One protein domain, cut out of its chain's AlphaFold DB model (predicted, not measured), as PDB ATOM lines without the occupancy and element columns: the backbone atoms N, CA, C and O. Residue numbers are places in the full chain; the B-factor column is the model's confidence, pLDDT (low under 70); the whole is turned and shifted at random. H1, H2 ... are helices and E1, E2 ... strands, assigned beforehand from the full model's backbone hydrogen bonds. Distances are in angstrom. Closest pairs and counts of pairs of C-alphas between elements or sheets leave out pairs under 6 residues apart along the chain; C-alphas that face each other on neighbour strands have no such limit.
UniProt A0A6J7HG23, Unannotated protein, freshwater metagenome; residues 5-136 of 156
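What this domain is: This is residues 5 to 136 of the 156 residues of the protein "Unannotated protein" of freshwater metagenome (UniProt A0A6J7HG23). A rounded cluster of helices has a small ribbon of two strands, E1 and E2, at one end of its longest axis and the short helix H5 near the other. H2 sits between the ribbon and the other helices, with H1 and H3 packed on it, while H6 runs side by side with H3 in the opposite direction and crosses the beginning of H1; H4 crosses the end of H1 and pairs with H5. The printed part has 132 residues, with six named helices and two named strands in the order H1 H2 E1 E2 H3 H4 H5 H6, and it is mostly helix. The sheet, order E1 - E2, is antiparallel. The whole is compact, with a radius of gyration of the C-alphas of 13.7 A and spans of 38 by 33 by 27 A.

How they stand to each other: H1, residues 7 to 21, is the hub, touching three other helices. It forms a helical hairpin with H2, residues 35 to 46: they run opposite ways at a steep tilt of 44 degrees, with the C-alphas of Ala 17 and Leu 44 closest at 4.6 A. The closest C-alphas of H2 and E1, residues 48 to 52, are those of Glu 43 and Leu 49, 5.4 A apart. E1 and E2, residues 71 to 77, form an antiparallel hairpin at 147 degrees, with N 49 and O 76, and N 72 and O 51, each 2.9 A apart within hydrogen-bond range. H3, residues 87 to 100, touches H2 at a steep tilt of 51 degrees, closest at C-alphas Val 42 and Cys 90, 5.6 A. H4, residues 103 to 115, touches H1 about perpendicular at 83 degrees, closest at C-alphas Ile 19 and Leu 113, 5.8 A. H5, residues 117 to 123, forms a helical hairpin with H4, closest at C-alphas Asp 112 and Ala 120, 5.3 A. H6, residues 126 to 136, touches H3 at a shallow tilt of 19 degrees, opposite ways, closest at C-alphas Met 93 and Val 132, 5.2 A. H6 also touches H1, about perpendicular at 80 degrees, closest at C-alphas Gly 7 and Asn 133, 6.2 A. H2 and H6 are apart. Every O i to N i+4 pair is within hydrogen-bond range in H2, H3 and H5, against 10 of 11 in H1, 7 of 9 in H4 and 6 of 7 in H6.

Where its parts are: H1 begins at C-alpha 7 (31.647, -17.264, 0.628) and is 22.1 A long; H2 is 15.7 A, E1 13.4 A and E2 15.4 A. H3 is 19.9 A, H4 18.9 A and H5 9.9 A. H6, 15.9 A, ends at C-alpha 136 (37.492, -16.960, -3.834).

The domain as a whole: The two C-alphas farthest apart, those of Arg 5 and Glu 55, are 40.1 A apart. The printed part has no cut. The links H1 to H2 and E1 to E2 are long, with 13 and 18 residues. Mean pLDDT of the printed part is 72.6, and 36 residues are under 70, among them residues 5 to 33.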
ATOM      1  N   ARG A   5      30.221 -23.312   1.953       35.28
ATOM      2  CA  ARG A   5      30.527 -22.325   3.021       35.28
ATOM      3  C   ARG A   5      31.747 -21.435   2.729       35.28
ATOM      4  O   ARG A   5      32.233 -20.751   3.618       35.28
ATOM      5  N   VAL A   6      32.227 -21.412   1.484       41.25
ATOM      6  CA  VAL A   6      33.443 -20.671   1.086       41.25
ATOM      7  C   VAL A   6      33.210 -19.147   0.968       41.25
ATOM      8  O   VAL A   6      34.160 -18.380   0.985       41.25
ATOM      9  N   GLY A   7      31.956 -18.675   0.921       37.72
ATOM     10  CA  GLY A   7      31.647 -17.264   0.628       37.72
ATOM     11  C   GLY A   7      31.822 -16.267   1.784       37.72
ATOM     12  O   GLY A   7      32.197 -15.128   1.549       37.72
ATOM     13  N   ALA A   8      31.587 -16.662   3.040       40.12
ATOM     14  CA  ALA A   8      31.554 -15.693   4.146       40.12
ATOM     15  C   ALA A   8      32.951 -15.309   4.671       40.12
ATOM     16  O   ALA A   8      33.184 -14.156   5.027       40.12
ATOM     17  N   GLY A   9      33.894 -16.257   4.698       44.06
ATOM     18  CA  GLY A   9      35.237 -16.019   5.246       44.06
ATOM     19  C   GLY A   9      36.101 -15.107   4.372       44.06
ATOM     20  O   GLY A   9      36.906 -14.340   4.881       44.06
ATOM     21  N   VAL A  10      35.893 -15.153   3.059       52.75
ATOM     22  CA  VAL A  10      36.663 -14.379   2.077       52.75
ATOM     23  C   VAL A  10      36.191 -12.932   2.059       52.75
ATOM     24  O   VAL A  10      37.003 -12.015   2.031       52.75
ATOM     25  N   VAL A  11      34.880 -12.725   2.149       54.25
ATOM     26  CA  VAL A  11      34.283 -11.396   2.276       54.25
ATOM     27  C   VAL A  11      34.737 -10.713   3.564       54.25
ATOM     28  O   VAL A  11      35.141  -9.555   3.524       54.25
ATOM     29  N   ALA A  12      34.754 -11.436   4.688       53.03
ATOM     30  CA  ALA A  12      35.269 -10.914   5.954       53.03
ATOM     31  C   ALA A  12      36.767 -10.566   5.877       53.03
ATOM     32  O   ALA A  12      37.207  -9.590   6.476       53.03
ATOM     33  N   LEU A  13      37.551 -11.328   5.114       57.72
ATOM     34  CA  LEU A  13      38.980 -11.086   4.932       57.72
ATOM     35  C   LEU A  13      39.272  -9.910   3.990       57.72
ATOM     36  O   LEU A  13      40.151  -9.110   4.291       57.72
ATOM     37  N   ALA A  14      38.505  -9.754   2.907       58.78
ATOM     38  CA  ALA A  14      38.523  -8.547   2.081       58.78
ATOM     39  C   ALA A  14      38.170  -7.312   2.925       58.78
ATOM     40  O   ALA A  14      38.793  -6.262   2.783       58.78
ATOM     41  N   LEU A  15      37.232  -7.472   3.866       57.16
ATOM     42  CA  LEU A  15      36.885  -6.449   4.845       57.16
ATOM     43  C   LEU A  15      38.072  -6.072   5.734       57.16
ATOM     44  O   LEU A  15      38.396  -4.897   5.866       57.16
ATOM     45  N   VAL A  16      38.743  -7.062   6.326       59.84
ATOM     46  CA  VAL A  16      39.903  -6.854   7.209       59.84
ATOM     47  C   VAL A  16      41.092  -6.269   6.443       59.84
ATOM     48  O   VAL A  16      41.790  -5.403   6.971       59.84
ATOM     49  N   ALA A  17      41.291  -6.681   5.189       61.16
ATOM     50  CA  ALA A  17      42.320  -6.130   4.316       61.16
ATOM     51  C   ALA A  17      42.089  -4.648   4.015       61.16
ATOM     52  O   ALA A  17      43.013  -3.842   4.070       61.16
ATOM     53  N   MET A  18      40.836  -4.271   3.794       62.47
ATOM     54  CA  MET A  18      40.453  -2.875   3.622       62.47
ATOM     55  C   MET A  18      40.549  -2.097   4.947       62.47
ATOM     56  O   MET A  18      41.044  -0.981   4.958       62.47
ATOM     57  N   ILE A  19      40.214  -2.695   6.098       56.62
ATOM     58  CA  ILE A  19      40.376  -2.055   7.419       56.62
ATOM     59  C   ILE A  19      41.854  -1.815   7.772       56.62
ATOM     60  O   ILE A  19      42.163  -0.833   8.439       56.62
ATOM     61  N   GLY A  20      42.804  -2.655   7.359       54.75
ATOM     62  CA  GLY A  20      44.220  -2.385   7.659       54.75
ATOM     63  C   GLY A  20      44.828  -1.269   6.793       54.75
ATOM     64  O   GLY A  20      45.659  -0.510   7.290       54.75
ATOM     65  N   LEU A  21      44.347  -1.079   5.554       55.44
ATOM     66  CA  LEU A  21      44.693   0.073   4.693       55.44
ATOM     67  C   LEU A  21      44.331   1.414   5.343       55.44
ATOM     68  O   LEU A  21      44.900   2.462   5.046       55.44
ATOM     69  N   SER A  22      43.382   1.363   6.259       48.50
ATOM     70  CA  SER A  22      42.842   2.476   7.007       48.50
ATOM     71  C   SER A  22      43.828   2.981   8.099       48.50
ATOM     72  O   SER A  22      43.837   4.165   8.437       48.50
ATOM     73  N   GLY A  23      44.723   2.131   8.618       46.22
ATOM     74  CA  GLY A  23      45.733   2.517   9.620       46.22
ATOM     75  C   GLY A  23      46.866   3.386   9.065       46.22
ATOM     76  O   GLY A  23      47.556   4.075   9.819       46.22
ATOM     77  N   CYS A  24      47.032   3.410   7.743       51.19
ATOM     78  CA  CYS A  24      47.969   4.286   7.058       51.19
ATOM     79  C   CYS A  24      47.288   5.622   6.749       51.19
ATOM     80  O   CYS A  24      46.838   5.860   5.635       51.19
ATOM     81  N   ASN A  25      47.266   6.531   7.722       43.19
ATOM     82  CA  ASN A  25      46.978   7.952   7.496       43.19
ATOM     83  C   ASN A  25      48.156   8.641   6.767       43.19
ATOM     84  O   ASN A  25      48.572   9.735   7.135       43.19
ATOM     85  N   GLN A  26      48.772   7.970   5.789       44.53
ATOM     86  CA  GLN A  26      49.703   8.648   4.904       44.53
ATOM     87  C   GLN A  26      48.866   9.473   3.940       44.53
ATOM     88  O   GLN A  26      48.000   8.927   3.257       44.53
ATOM     89  N   ASP A  27      49.184  10.760   3.849       39.62
ATOM     90  CA  ASP A  27      48.795  11.699   2.794       39.62
ATOM     91  C   ASP A  27      49.260  11.253   1.383       39.62
ATOM     92  O   ASP A  27      49.589  12.062   0.520       39.62
ATOM     93  N   ASN A  28      49.295   9.948   1.113       43.72
ATOM     94  CA  ASN A  28      49.377   9.386  -0.218       43.72
ATOM     95  C   ASN A  28      47.985   9.488  -0.826       43.72
ATOM     96  O   ASN A  28      47.256   8.502  -0.884       43.72
ATOM     97  N   THR A  29      47.603  10.661  -1.315       43.50
ATOM     98  CA  THR A  29      46.702  10.648  -2.468       43.50
ATOM     99  C   THR A  29      47.515  10.022  -3.604       43.50
ATOM    100  O   THR A  29      48.494  10.631  -4.045       43.50
ATOM    101  N   PRO A  30      47.224   8.787  -4.063       47.44
ATOM    102  CA  PRO A  30      47.916   8.259  -5.223       47.44
ATOM    103  C   PRO A  30      47.452   9.103  -6.406       47.44
ATOM    104  O   PRO A  30      46.287   9.501  -6.460       47.44
ATOM    105  N   LYS A  31      48.299   9.323  -7.408       51.06
ATOM    106  CA  LYS A  31      47.808   9.674  -8.750       51.06
ATOM    107  C   LYS A  31      47.171   8.419  -9.380       51.06
ATOM    108  O   LYS A  31      47.697   7.888 -10.344       51.06
ATOM    109  N   GLU A  32      46.112   7.975  -8.699       60.59
ATOM    110  CA  GLU A  32      45.259   6.780  -8.743       60.59
ATOM    111  C   GLU A  32      45.954   5.410  -8.807       60.59
ATOM    112  O   GLU A  32      46.830   5.180  -9.623       60.59
ATOM    113  N   TYR A  33      45.550   4.520  -7.885       65.62
ATOM    114  CA  TYR A  33      45.981   3.122  -7.717       65.62
ATOM    115  C   TYR A  33      47.487   2.862  -7.935       65.62
ATOM    116  O   TYR A  33      47.951   2.582  -9.033       65.62
ATOM    117  N   ASN A  34      48.282   2.907  -6.862       72.06
ATOM    118  CA  ASN A  34      49.719   2.615  -6.937       72.06
ATOM    119  C   ASN A  34      50.077   1.260  -6.301       72.06
ATOM    120  O   ASN A  34      49.299   0.678  -5.537       72.06
ATOM    121  N   THR A  35      51.287   0.780  -6.591       77.25
ATOM    122  CA  THR A  35      51.801  -0.490  -6.062       77.25
ATOM    123  C   THR A  35      51.897  -0.529  -4.535       77.25
ATOM    124  O   THR A  35      51.742  -1.602  -3.968       77.25
ATOM    125  N   LEU A  36      52.024   0.606  -3.837       77.56
ATOM    126  CA  LEU A  36      51.967   0.631  -2.369       77.56
ATOM    127  C   LEU A  36      50.552   0.327  -1.843       77.56
ATOM    128  O   LEU A  36      50.390  -0.421  -0.880       77.56
ATOM    129  N   THR A  37      49.508   0.857  -2.486       77.31
ATOM    130  CA  THR A  37      48.114   0.538  -2.144       77.31
ATOM    131  C   THR A  37      47.801  -0.935  -2.411       77.31
ATOM    132  O   THR A  37      47.187  -1.587  -1.564       77.31
ATOM    133  N   GLN A  38      48.242  -1.479  -3.551       80.50
ATOM    134  CA  GLN A  38      48.086  -2.907  -3.850       80.50
ATOM    135  C   GLN A  38      48.871  -3.773  -2.862       80.50
ATOM    136  O   GLN A  38      48.327  -4.758  -2.367       80.50
ATOM    137  N   GLN A  39      50.113  -3.399  -2.539       82.56
ATOM    138  CA  GLN A  39      50.938  -4.095  -1.554       82.56
ATOM    139  C   GLN A  39      50.210  -4.184  -0.220       82.56
ATOM    140  O   GLN A  39      49.983  -5.286   0.257       82.56
ATOM    141  N   ASN A  40      49.777  -3.053   0.339       79.00
ATOM    142  CA  ASN A  40      49.088  -3.024   1.628       79.00
ATOM    143  C   ASN A  40      47.817  -3.887   1.608       79.00
ATOM    144  O   ASN A  40      47.571  -4.650   2.541       79.00
ATOM    145  N   PHE A  41      47.031  -3.821   0.527       80.81
ATOM    146  CA  PHE A  41      45.860  -4.681   0.365       80.81
ATOM    147  C   PHE A  41      46.243  -6.168   0.400       80.81
ATOM    148  O   PHE A  41      45.658  -6.950   1.152       80.81
ATOM    149  N   VAL A  42      47.224  -6.568  -0.413       82.19
ATOM    150  CA  VAL A  42      47.667  -7.962  -0.538       82.19
ATOM    151  C   VAL A  42      48.311  -8.446   0.758       82.19
ATOM    152  O   VAL A  42      48.038  -9.569   1.172       82.19
ATOM    153  N   GLU A  43      49.097  -7.615   1.432       84.06
ATOM    154  CA  GLU A  43      49.727  -7.915   2.717       84.06
ATOM    155  C   GLU A  43      48.684  -8.291   3.765       84.06
ATOM    156  O   GLU A  43      48.762  -9.346   4.395       84.06
ATOM    157  N   LEU A  44      47.646  -7.471   3.897       79.69
ATOM    158  CA  LEU A  44      46.594  -7.695   4.880       79.69
ATOM    159  C   LEU A  44      45.669  -8.855   4.494       79.69
ATOM    160  O   LEU A  44      45.256  -9.634   5.352       79.69
ATOM    161  N   CYS A  45      45.374  -9.000   3.204       82.25
ATOM    162  CA  CYS A  45      44.539 -10.074   2.675       82.25
ATOM    163  C   CYS A  45      45.228 -11.450   2.766       82.25
ATOM    164  O   CYS A  45      44.604 -12.452   3.113       82.25
ATOM    165  N   THR A  46      46.531 -11.519   2.509       82.44
ATOM    166  CA  THR A  46      47.319 -12.756   2.653       82.44
ATOM    167  C   THR A  46      47.822 -12.975   4.081       82.44
ATOM    168  O   THR A  46      48.206 -14.093   4.422       82.44
ATOM    169  N   ASN A  47      47.774 -11.940   4.927       82.44
ATOM    170  CA  ASN A  47      48.409 -11.878   6.243       82.44
ATOM    171  C   ASN A  47      49.934 -12.108   6.189       82.44
ATOM    172  O   ASN A  47      50.511 -12.653   7.128       82.44
ATOM    173  N   TYR A  48      50.600 -11.685   5.114       83.50
ATOM    174  CA  TYR A  48      52.056 -11.751   4.960       83.50
ATOM    175  C   TYR A  48      52.641 -10.367   4.721       83.50
ATOM    176  O   TYR A  48      52.039  -9.562   4.030       83.50
ATOM    177  N   LEU A  49      53.838 -10.106   5.242       82.56
ATOM    178  CA  LEU A  49      54.604  -8.902   4.914       82.56
ATOM    179  C   LEU A  49      55.329  -9.073   3.577       82.56
ATOM    180  O   LEU A  49      55.922 -10.132   3.325       82.56
ATOM    181  N   TYR A  50      55.351  -8.019   2.765       84.25
ATOM    182  CA  TYR A  50      56.095  -7.954   1.515       84.25
ATOM    183  C   TYR A  50      57.206  -6.899   1.615       84.25
ATOM    184  O   TYR A  50      57.110  -5.907   2.334       84.25
ATOM    185  N   THR A  51      58.307  -7.123   0.904       83.19
ATOM    186  CA  THR A  51      59.397  -6.151   0.750       83.19
ATOM    187  C   THR A  51      59.526  -5.742  -0.706       83.19
ATOM    188  O   THR A  51      59.286  -6.550  -1.602       83.19
ATOM    189  N   SER A  52      59.925  -4.490  -0.943       80.25
ATOM    190  CA  SER A  52      60.287  -4.015  -2.279       80.25
ATOM    191  C   SER A  52      61.789  -4.157  -2.513       80.25
ATOM    192  O   SER A  52      62.594  -3.760  -1.669       80.25
ATOM    193  N   SER A  53      62.173  -4.703  -3.666       70.44
ATOM    194  CA  SER A  53      63.559  -4.818  -4.121       70.44
ATOM    195  C   SER A  53      63.913  -3.849  -5.257       70.44
ATOM    196  O   SER A  53      64.971  -4.008  -5.864       70.44
ATOM    197  N   GLY A  54      63.043  -2.894  -5.604       66.88
ATOM    198  CA  GLY A  54      63.233  -2.046  -6.784       66.88
ATOM    199  C   GLY A  54      62.248  -0.881  -6.905       66.88
ATOM    200  O   GLY A  54      61.578  -0.512  -5.941       66.88
ATOM    201  N   GLU A  55      62.196  -0.289  -8.101       71.31
ATOM    202  CA  GLU A  55      61.281   0.807  -8.426       71.31
ATOM    203  C   GLU A  55      59.832   0.303  -8.475       71.31
ATOM    204  O   GLU A  55      59.519  -0.681  -9.138       71.31
ATOM    205  N   ILE A  56      58.965   0.984  -7.730       68.75
ATOM    206  CA  ILE A  56      57.548   0.670  -7.554       68.75
ATOM    207  C   ILE A  56      56.762   1.421  -8.628       68.75
ATOM    208  O   ILE A  56      56.829   2.649  -8.699       68.75
ATOM    209  N   THR A  57      56.004   0.695  -9.446       70.88
ATOM    210  CA  THR A  57      55.265   1.288 -10.573       70.88
ATOM    211  C   THR A  57      53.833   1.707 -10.203       70.88
ATOM    212  O   THR A  57      53.323   1.409  -9.122       70.88
ATOM    213  N   ALA A  58      53.171   2.472 -11.077       73.94
ATOM    214  CA  ALA A  58      51.740   2.754 -10.950       73.94
ATOM    215  C   ALA A  58      50.912   1.587 -11.514       73.94
ATOM    216  O   ALA A  58      51.322   0.944 -12.483       73.94
ATOM    217  N   ILE A  59      49.734   1.336 -10.938       71.88
ATOM    218  CA  ILE A  59      48.845   0.234 -11.319       71.88
ATOM    219  C   ILE A  59      47.616   0.795 -12.036       71.88
ATOM    220  O   ILE A  59      47.124   1.874 -11.728       71.88
ATOM    221  N   ASN A  60      47.090   0.048 -13.001       76.75
ATOM    222  CA  ASN A  60      45.793   0.322 -13.614       76.75
ATOM    223  C   ASN A  60      44.925  -0.942 -13.585       76.75
ATOM    224  O   ASN A  60      45.395  -2.013 -13.205       76.75
ATOM    225  N   ALA A  61      43.660  -0.840 -14.005       73.75
ATOM    226  CA  ALA A  61      42.736  -1.977 -14.018       73.75
ATOM    227  C   ALA A  61      43.295  -3.200 -14.777       73.75
ATOM    228  O   ALA A  61      43.109  -4.333 -14.341       73.75
ATOM    229  N   SER A  62      44.054  -2.977 -15.854       76.44
ATOM    230  CA  SER A  62      44.654  -4.042 -16.668       76.44
ATOM    231  C   SER A  62      45.840  -4.744 -15.995       76.44
ATOM    232  O   SER A  62      46.151  -5.874 -16.368       76.44
ATOM    233  N   SER A  63      46.515  -4.106 -15.032       80.00
ATOM    234  CA  SER A  63      47.662  -4.669 -14.298       80.00
ATOM    235  C   SER A  63      47.368  -4.994 -12.829       80.00
ATOM    236  O   SER A  63      48.180  -5.641 -12.169       80.00
ATOM    237  N   ALA A  64      46.197  -4.615 -12.310       80.19
ATOM    238  CA  ALA A  64      45.819  -4.788 -10.906       80.19
ATOM    239  C   ALA A  64      45.740  -6.255 -10.444       80.19
ATOM    240  O   ALA A  64      45.849  -6.528  -9.249       80.19
ATOM    241  N   SER A  65      45.599  -7.202 -11.377       83.44
ATOM    242  CA  SER A  65      45.609  -8.644 -11.101       83.44
ATOM    243  C   SER A  65      47.014  -9.241 -10.962       83.44
ATOM    244  O   SER A  65      47.151 -10.428 -10.667       83.44
ATOM    245  N   THR A  66      48.061  -8.454 -11.200       85.00
ATOM    246  CA  THR A  66      49.460  -8.876 -11.074       85.00
ATOM    247  C   THR A  66      50.151  -8.062  -9.997       85.00
ATOM    248  O   THR A  66      50.019  -6.843  -9.961       85.00
ATOM    249  N   LEU A  67      50.885  -8.746  -9.118       83.38
ATOM    250  CA  LEU A  67      51.740  -8.080  -8.145       83.38
ATOM    251  C   LEU A  67      52.975  -7.527  -8.860       83.38
ATOM    252  O   LEU A  67      53.563  -8.229  -9.687       83.38
ATOM    253  N   ASP A  68      53.381  -6.306  -8.515       82.56
ATOM    254  CA  ASP A  68      54.625  -5.723  -9.018       82.56
ATOM    255  C   ASP A  68      55.810  -6.666  -8.748       82.56
ATOM    256  O   ASP A  68      55.967  -7.225  -7.660       82.56
ATOM    257  N   THR A  69      56.656  -6.863  -9.757       81.62
ATOM    258  CA  THR A  69      57.810  -7.767  -9.678       81.62
ATOM    259  C   THR A  69      58.840  -7.360  -8.625       81.62
ATOM    260  O   THR A  69      59.580  -8.235  -8.152       81.62
ATOM    261  N   ALA A  70      58.869  -6.075  -8.255       80.06
ATOM    262  CA  ALA A  70      59.687  -5.546  -7.175       80.06
ATOM    263  C   ALA A  70      59.214  -6.031  -5.797       80.06
ATOM    264  O   ALA A  70      60.020  -6.057  -4.871       80.06
ATOM    265  N   LEU A  71      57.954  -6.455  -5.648       82.19
ATOM    266  CA  LEU A  71      57.419  -6.951  -4.383       82.19
ATOM    267  C   LEU A  71      57.702  -8.444  -4.197       82.19
ATOM    268  O   LEU A  71      57.444  -9.273  -5.078       82.19
ATOM    269  N   LYS A  72      58.206  -8.804  -3.013       82.75
ATOM    270  CA  LYS A  72      58.496 -10.188  -2.620       82.75
ATOM    271  C   LYS A  72      57.925 -10.499  -1.237       82.75
ATOM    272  O   LYS A  72      58.109  -9.697  -0.326       82.75
ATOM    273  N   PRO A  73      57.274 -11.661  -1.042       80.12
ATOM    274  CA  PRO A  73      56.822 -12.073   0.279       80.12
ATOM    275  C   PRO A  73      58.029 -12.390   1.167       80.12
ATOM    276  O   PRO A  73      58.954 -13.094   0.762       80.12
ATOM    277  N   THR A  74      58.004 -11.903   2.403       79.06
ATOM    278  CA  THR A  74      59.087 -12.104   3.385       79.06
ATOM    279  C   THR A  74      58.962 -13.413   4.171       79.06
ATOM    280  O   THR A  74      59.836 -13.742   4.967       79.06
ATOM    281  N   GLY A  75      57.848 -14.136   4.011       75.88
ATOM    282  CA  GLY A  75      57.505 -15.312   4.821       75.88
ATOM    283  C   GLY A  75      57.056 -14.989   6.252       75.88
ATOM    284  O   GLY A  75      56.672 -15.899   6.983       75.88
ATOM    285  N   THR A  76      57.058 -13.713   6.647       81.88
ATOM    286  CA  THR A  76      56.609 -13.261   7.971       81.88
ATOM    287  C   THR A  76      55.127 -12.919   7.933       81.88
ATOM    288  O   THR A  76      54.690 -12.192   7.043       81.88
ATOM    289  N   THR A  77      54.356 -13.414   8.901       79.38
ATOM    290  CA  THR A  77      52.930 -13.089   9.023       79.38
ATOM    291  C   THR A  77      52.704 -11.823   9.842       79.38
ATOM    292  O   THR A  77      53.375 -11.638  10.855       79.38
ATOM    293  N   ILE A  78      51.725 -10.995   9.467       76.62
ATOM    294  CA  ILE A  78      51.404  -9.746  10.189       76.62
ATOM    295  C   ILE A  78      50.825 -10.056  11.574       76.62
ATOM    296  O   ILE A  78      51.198  -9.434  12.569       76.62
ATOM    297  N   LYS A  79      49.922 -11.039  11.656       75.62
ATOM    298  CA  LYS A  79      49.316 -11.487  12.914       75.62
ATOM    299  C   LYS A  79      49.207 -13.007  12.944       75.62
ATOM    300  O   LYS A  79      48.557 -13.590  12.085       75.62
ATOM    301  N   SER A  80      49.807 -13.653  13.941       72.94
ATOM    302  CA  SER A  80      49.922 -15.120  14.022       72.94
ATOM    303  C   SER A  80      48.583 -15.868  14.010       72.94
ATOM    304  O   SER A  80      48.515 -16.982  13.503       72.94
ATOM    305  N   ASP A  81      47.518 -15.245  14.522       72.12
ATOM    306  CA  ASP A  81      46.209 -15.892  14.705       72.12
ATOM    307  C   ASP A  81      45.216 -15.602  13.566       72.12
ATOM    308  O   ASP A  81      44.050 -15.997  13.629       72.12
ATOM    309  N   VAL A  82      45.648 -14.887  12.522       70.19
ATOM    310  CA  VAL A  82      44.808 -14.548  11.367       70.19
ATOM    311  C   VAL A  82      45.154 -15.465  10.203       70.19
ATOM    312  O   VAL A  82      46.302 -15.561   9.774       70.19
ATOM    313  N   LYS A  83      44.147 -16.137   9.644       71.38
ATOM    314  CA  LYS A  83      44.327 -16.933   8.432       71.38
ATOM    315  C   LYS A  83      43.973 -16.085   7.211       71.38
ATOM    316  O   LYS A  83      42.801 -15.792   6.996       71.38
ATOM    317  N   GLY A  84      44.990 -15.695   6.443       73.50
ATOM    318  CA  GLY A  84      44.811 -15.030   5.154       73.50
ATOM    319  C   GLY A  84      44.351 -15.985   4.047       73.50
ATOM    320  O   GLY A  84      44.223 -17.196   4.257       73.50
ATOM    321  N   THR A  85      44.111 -15.431   2.861       81.19
ATOM    322  CA  THR A  85      43.791 -16.179   1.636       81.19
ATOM    323  C   THR A  85      44.988 -16.174   0.687       81.19
ATOM    324  O   THR A  85      46.048 -15.634   1.004       81.19
ATOM    325  N   SER A  86      44.858 -16.819  -0.471       84.25
ATOM    326  CA  SER A  86      45.940 -16.863  -1.454       84.25
ATOM    327  C   SER A  86      46.218 -15.486  -2.076       84.25
ATOM    328  O   SER A  86      45.309 -14.677  -2.266       84.25
ATOM    329  N   GLN A  87      47.475 -15.236  -2.464       84.12
ATOM    330  CA  GLN A  87      47.861 -14.007  -3.171       84.12
ATOM    331  C   GLN A  87      47.033 -13.799  -4.449       84.12
ATOM    332  O   GLN A  87      46.661 -12.670  -4.759       84.12
ATOM    333  N   SER A  88      46.714 -14.873  -5.178       84.88
ATOM    334  CA  SER A  88      45.885 -14.810  -6.385       84.88
ATOM    335  C   SER A  88      44.468 -14.319  -6.098       84.88
ATOM    336  O   SER A  88      43.959 -13.489  -6.851       84.88
ATOM    337  N   ASP A  89      43.849 -14.769  -5.003       85.19
ATOM    338  CA  ASP A  89      42.506 -14.303  -4.648       85.19
ATOM    339  C   ASP A  89      42.555 -12.826  -4.257       85.19
ATOM    340  O   ASP A  89      41.717 -12.047  -4.702       85.19
ATOM    341  N   CYS A  90      43.567 -12.418  -3.485       84.88
ATOM    342  CA  CYS A  90      43.754 -11.025  -3.084       84.88
ATOM    343  C   CYS A  90      43.954 -10.095  -4.284       84.88
ATOM    344  O   CYS A  90      43.311  -9.051  -4.370       84.88
ATOM    345  N   LEU A  91      44.797 -10.481  -5.244       86.12
ATOM    346  CA  LEU A  91      45.003  -9.707  -6.471       86.12
ATOM    347  C   LEU A  91      43.735  -9.643  -7.329       86.12
ATOM    348  O   LEU A  91      43.431  -8.596  -7.891       86.12
ATOM    349  N   CYS A  92      42.962 -10.731  -7.397       86.62
ATOM    350  CA  CYS A  92      41.666 -10.724  -8.072       86.62
ATOM    351  C   CYS A  92      40.696  -9.733  -7.414       86.62
ATOM    352  O   CYS A  92      40.082  -8.927  -8.108       86.62
ATOM    353  N   MET A  93      40.590  -9.743  -6.080       85.50
ATOM    354  CA  MET A  93      39.727  -8.804  -5.355       85.50
ATOM    355  C   MET A  93      40.168  -7.360  -5.575       85.50
ATOM    356  O   MET A  93      39.333  -6.505  -5.859       85.50
ATOM    357  N   TYR A  94      41.473  -7.098  -5.500       84.31
ATOM    358  CA  TYR A  94      42.026  -5.777  -5.768       84.31
ATOM    359  C   TYR A  94      41.689  -5.304  -7.186       84.31
ATOM    360  O   TYR A  94      41.202  -4.191  -7.355       84.31
ATOM    361  N   ALA A  95      41.842  -6.168  -8.196       85.25
ATOM    362  CA  ALA A  95      41.469  -5.853  -9.574       85.25
ATOM    363  C   ALA A  95      39.978  -5.517  -9.728       85.25
ATOM    364  O   ALA A  95      39.641  -4.581 -10.448       85.25
ATOM    365  N   VAL A  96      39.087  -6.219  -9.015       86.12
ATOM    366  CA  VAL A  96      37.654  -5.882  -8.992       86.12
ATOM    367  C   VAL A  96      37.427  -4.480  -8.431       86.12
ATOM    368  O   VAL A  96      36.654  -3.723  -9.010       86.12
ATOM    369  N   PHE A  97      38.094  -4.110  -7.336       82.31
ATOM    370  CA  PHE A  97      37.951  -2.767  -6.766       82.31
ATOM    371  C   PHE A  97      38.485  -1.685  -7.709       82.31
ATOM    372  O   PHE A  97      37.789  -0.703  -7.938       82.31
ATOM    373  N   VAL A  98      39.657  -1.889  -8.316       80.50
ATOM    374  CA  VAL A  98      40.235  -0.940  -9.285       80.50
ATOM    375  C   VAL A  98      39.342  -0.764 -10.521       80.50
ATOM    376  O   VAL A  98      39.217   0.346 -11.027       80.50
ATOM    377  N   ASP A  99      38.712  -1.839 -11.009       83.81
ATOM    378  CA  ASP A  99      37.857  -1.812 -12.207       83.81
ATOM    379  C   ASP A  99      36.448  -1.258 -11.939       83.81
ATOM    380  O   ASP A  99      35.827  -0.661 -12.818       83.81
ATOM    381  N   LYS A 100      35.908  -1.485 -10.735       83.25
ATOM    382  CA  LYS A 100      34.499  -1.200 -10.415       83.25
ATOM    383  C   LYS A 100      34.284  -0.018  -9.478       83.25
ATOM    384  O   LYS A 100      33.137   0.397  -9.325       83.25
ATOM    385  N   MET A 101      35.330   0.504  -8.838       80.12
ATOM    386  CA  MET A 101      35.232   1.635  -7.914       80.12
ATOM    387  C   MET A 101      36.084   2.810  -8.372       80.12
ATOM    388  O   MET A 101      37.221   2.653  -8.822       80.12
ATOM    389  N   SER A 102      35.552   4.018  -8.182       79.38
ATOM    390  CA  SER A 102      36.382   5.217  -8.230       79.38
ATOM    391  C   SER A 102      37.332   5.250  -7.025       79.38
ATOM    392  O   SER A 102      37.046   4.663  -5.977       79.38
ATOM    393  N   ILE A 103      38.445   5.985  -7.130       73.38
ATOM    394  CA  ILE A 103      39.361   6.170  -5.991       73.38
ATOM    395  C   ILE A 103      38.654   6.826  -4.791       73.38
ATOM    396  O   ILE A 103      38.990   6.549  -3.638       73.38
ATOM    397  N   ALA A 104      37.657   7.677  -5.059       75.25
ATOM    398  CA  ALA A 104      36.856   8.345  -4.042       75.25
ATOM    399  C   ALA A 104      35.971   7.341  -3.296       75.25
ATOM    400  O   ALA A 104      35.982   7.331  -2.068       75.25
ATOM    401  N   ASP A 105      35.283   6.447  -4.013       78.62
ATOM    402  CA  ASP A 105      34.469   5.390  -3.397       78.62
ATOM    403  C   ASP A 105      35.337   4.412  -2.607       78.62
ATOM    404  O   ASP A 105      34.975   4.021  -1.500       78.62
ATOM    405  N   PHE A 106      36.514   4.063  -3.134       74.94
ATOM    406  CA  PHE A 106      37.481   3.217  -2.438       74.94
ATOM    407  C   PHE A 106      37.969   3.864  -1.132       74.94
ATOM    408  O   PHE A 106      38.031   3.209  -0.090       74.94
ATOM    409  N   THR A 107      38.275   5.164  -1.165       72.75
ATOM    410  CA  THR A 107      38.735   5.924   0.010       72.75
ATOM    411  C   THR A 107      37.620   6.095   1.040       72.75
ATOM    412  O   THR A 107      37.858   5.889   2.230       72.75
ATOM    413  N   THR A 108      36.402   6.419   0.598       76.31
ATOM    414  CA  THR A 108      35.216   6.509   1.462       76.31
ATOM    415  C   THR A 108      34.922   5.165   2.112       76.31
ATOM    416  O   THR A 108      34.815   5.100   3.331       76.31
ATOM    417  N   LEU A 109      34.891   4.079   1.333       73.88
ATOM    418  CA  LEU A 109      34.691   2.729   1.857       73.88
ATOM    419  C   LEU A 109      35.753   2.378   2.907       73.88
ATOM    420  O   LEU A 109      35.416   1.860   3.967       73.88
ATOM    421  N   ASN A 110      37.024   2.688   2.643       69.94
ATOM    422  CA  ASN A 110      38.117   2.486   3.596       69.94
ATOM    423  C   ASN A 110      37.912   3.285   4.900       69.94
ATOM    424  O   ASN A 110      38.150   2.775   5.995       69.94
ATOM    425  N   GLY A 111      37.443   4.532   4.797       68.56
ATOM    426  CA  GLY A 111      37.077   5.360   5.947       68.56
ATOM    427  C   GLY A 111      35.910   4.775   6.742       68.56
ATOM    428  O   GLY A 111      36.029   4.588   7.952       68.56
ATOM    429  N   ASP A 112      34.819   4.421   6.068       72.62
ATOM    430  CA  ASP A 112      33.604   3.896   6.693       72.62
ATOM    431  C   ASP A 112      33.846   2.540   7.362       72.62
ATOM    432  O   ASP A 112      33.317   2.281   8.441       72.62
ATOM    433  N   LEU A 113      34.706   1.701   6.782       68.94
ATOM    434  CA  LEU A 113      35.106   0.418   7.359       68.94
ATOM    435  C   LEU A 113      35.810   0.553   8.719       68.94
ATOM    436  O   LEU A 113      35.700  -0.358   9.542       68.94
ATOM    437  N   LYS A 114      36.496   1.677   8.988       66.38
ATOM    438  CA  LYS A 114      37.053   1.978  10.325       66.38
ATOM    439  C   LYS A 114      35.966   2.193  11.362       66.38
ATOM    440  O   LYS A 114      36.156   1.872  12.532       66.38
ATOM    441  N   SER A 115      34.895   2.857  10.946       71.69
ATOM    442  CA  SER A 115      33.868   3.371  11.843       71.69
ATOM    443  C   SER A 115      32.757   2.355  12.067       71.69
ATOM    444  O   SER A 115      32.361   2.135  13.207       71.69
ATOM    445  N   ASP A 116      32.269   1.732  10.994       76.75
ATOM    446  CA  ASP A 116      31.193   0.747  11.017       76.75
ATOM    447  C   ASP A 116      31.370  -0.266   9.865       76.75
ATOM    448  O   ASP A 116      30.881  -0.053   8.748       76.75
ATOM    449  N   PRO A 117      32.085  -1.378  10.113       68.88
ATOM    450  CA  PRO A 117      32.442  -2.330   9.069       68.88
ATOM    451  C   PRO A 117      31.232  -3.026   8.433       68.88
ATOM    452  O   PRO A 117      31.230  -3.273   7.224       68.88
ATOM    453  N   GLU A 118      30.187  -3.323   9.211       73.12
ATOM    454  CA  GLU A 118      28.968  -3.952   8.690       73.12
ATOM    455  C   GLU A 118      28.205  -2.998   7.776       73.12
ATOM    456  O   GLU A 118      27.805  -3.374   6.668       73.12
ATOM    457  N   LYS A 119      28.022  -1.748   8.207       75.56
ATOM    458  CA  LYS A 119      27.312  -0.743   7.414       75.56
ATOM    459  C   LYS A 119      28.064  -0.393   6.135       75.56
ATOM    460  O   LYS A 119      27.445  -0.334   5.070       75.56
ATOM    461  N   ALA A 120      29.378  -0.209   6.230       74.88
ATOM    462  CA  ALA A 120      30.233   0.089   5.090       74.88
ATOM    463  C   ALA A 120      30.170  -1.032   4.042       74.88
ATOM    464  O   ALA A 120      29.939  -0.771   2.860       74.88
ATOM    465  N   TRP A 121      30.255  -2.298   4.475       76.25
ATOM    466  CA  TRP A 121      30.094  -3.428   3.561       76.25
ATOM    467  C   TRP A 121      28.701  -3.484   2.946       76.25
ATOM    468  O   TRP A 121      28.558  -3.717   1.746       76.25
ATOM    469  N   ASN A 122      27.655  -3.263   3.739       78.81
ATOM    470  CA  ASN A 122      26.284  -3.258   3.241       78.81
ATOM    471  C   ASN A 122      26.066  -2.186   2.161       78.81
ATOM    472  O   ASN A 122      25.326  -2.457   1.217       78.81
ATOM    473  N   GLY A 123      26.784  -1.061   2.234       79.69
ATOM    474  CA  GLY A 123      26.785   0.002   1.223       79.69
ATOM    475  C   GLY A 123      27.475  -0.343  -0.104       79.69
ATOM    476  O   GLY A 123      27.174   0.286  -1.115       79.69
ATOM    477  N   VAL A 124      28.351  -1.355  -0.146       81.81
ATOM    478  CA  VAL A 124      28.988  -1.796  -1.401       81.81
ATOM    479  C   VAL A 124      27.948  -2.426  -2.336       81.81
ATOM    480  O   VAL A 124      27.108  -3.222  -1.900       81.81
ATOM    481  N   SER A 125      28.008  -2.099  -3.631       85.56
ATOM    482  CA  SER A 125      27.067  -2.621  -4.628       85.56
ATOM    483  C   SER A 125      27.106  -4.152  -4.718       85.56
ATOM    484  O   SER A 125      28.144  -4.790  -4.508       85.56
ATOM    485  N   SER A 126      25.961  -4.762  -5.039       85.25
ATOM    486  CA  SER A 126      25.848  -6.216  -5.224       85.25
ATOM    487  C   SER A 126      26.804  -6.740  -6.292       85.25
ATOM    488  O   SER A 126      27.401  -7.792  -6.103       85.25
ATOM    489  N   ASP A 127      27.022  -5.972  -7.360       85.62
ATOM    490  CA  ASP A 127      27.883  -6.369  -8.477       85.62
ATOM    491  C   ASP A 127      29.346  -6.528  -8.046       85.62
ATOM    492  O   ASP A 127      30.020  -7.480  -8.446       85.62
ATOM    493  N   ILE A 128      29.832  -5.633  -7.177       84.56
ATOM    494  CA  ILE A 128      31.186  -5.709  -6.615       84.56
ATOM    495  C   ILE A 128      31.287  -6.888  -5.651       84.56
ATOM    496  O   ILE A 128      32.241  -7.662  -5.727       84.56
ATOM    497  N   LYS A 129      30.286  -7.073  -4.783       84.19
ATOM    498  CA  LYS A 129      30.228  -8.212  -3.853       84.19
ATOM    499  C   LYS A 129      30.258  -9.544  -4.603       84.19
ATOM    500  O   LYS A 129      31.017 -10.440  -4.237       84.19
ATOM    501  N   ASP A 130      29.476  -9.667  -5.669       86.19
ATOM    502  CA  ASP A 130      29.408 -10.872  -6.492       86.19
ATOM    503  C   ASP A 130      30.708 -11.122  -7.264       86.19
ATOM    504  O   ASP A 130      31.145 -12.270  -7.377       86.19
ATOM    505  N   ALA A 131      31.357 -10.068  -7.766       85.00
ATOM    506  CA  ALA A 131      32.658 -10.170  -8.422       85.00
ATOM    507  C   ALA A 131      33.769 -10.596  -7.443       85.00
ATOM    508  O   ALA A 131      34.517 -11.529  -7.739       85.00
ATOM    509  N   VAL A 132      33.820 -10.009  -6.245       83.31
ATOM    510  CA  VAL A 132      34.746 -10.405  -5.166       83.31
ATOM    511  C   VAL A 132      34.504 -11.853  -4.728       83.31
ATOM    512  O   VAL A 132      35.450 -12.626  -4.576       83.31
ATOM    513  N   ASN A 133      33.242 -12.272  -4.595       83.38
ATOM    514  CA  ASN A 133      32.892 -13.651  -4.245       83.38
ATOM    515  C   ASN A 133      33.392 -14.676  -5.274       83.38
ATOM    516  O   ASN A 133      33.716 -15.810  -4.909       83.38
ATOM    517  N   LYS A 134      33.467 -14.299  -6.557       85.00
ATOM    518  CA  LYS A 134      34.001 -15.170  -7.616       85.00
ATOM    519  C   LYS A 134      35.509 -15.374  -7.488       85.00
ATOM    520  O   LYS A 134      35.961 -16.490  -7.740       85.00
ATOM    521  N   CYS A 135      36.252 -14.373  -7.009       81.56
ATOM    522  CA  CYS A 135      37.695 -14.495  -6.785       81.56
ATOM    523  C   CYS A 135      38.035 -15.667  -5.854       81.56
ATOM    524  O   CYS A 135      38.905 -16.469  -6.167       81.56
ATOM    525  N   ALA A 136      37.281 -15.851  -4.769       70.06
ATOM    526  CA  ALA A 136      37.492 -16.960  -3.834       70.06
ATOM    527  C   ALA A 136      37.030 -18.337  -4.309       70.06
ATOM    528  O   ALA A 136      37.406 -19.355  -3.728       70.06
TER     529      ALA A 136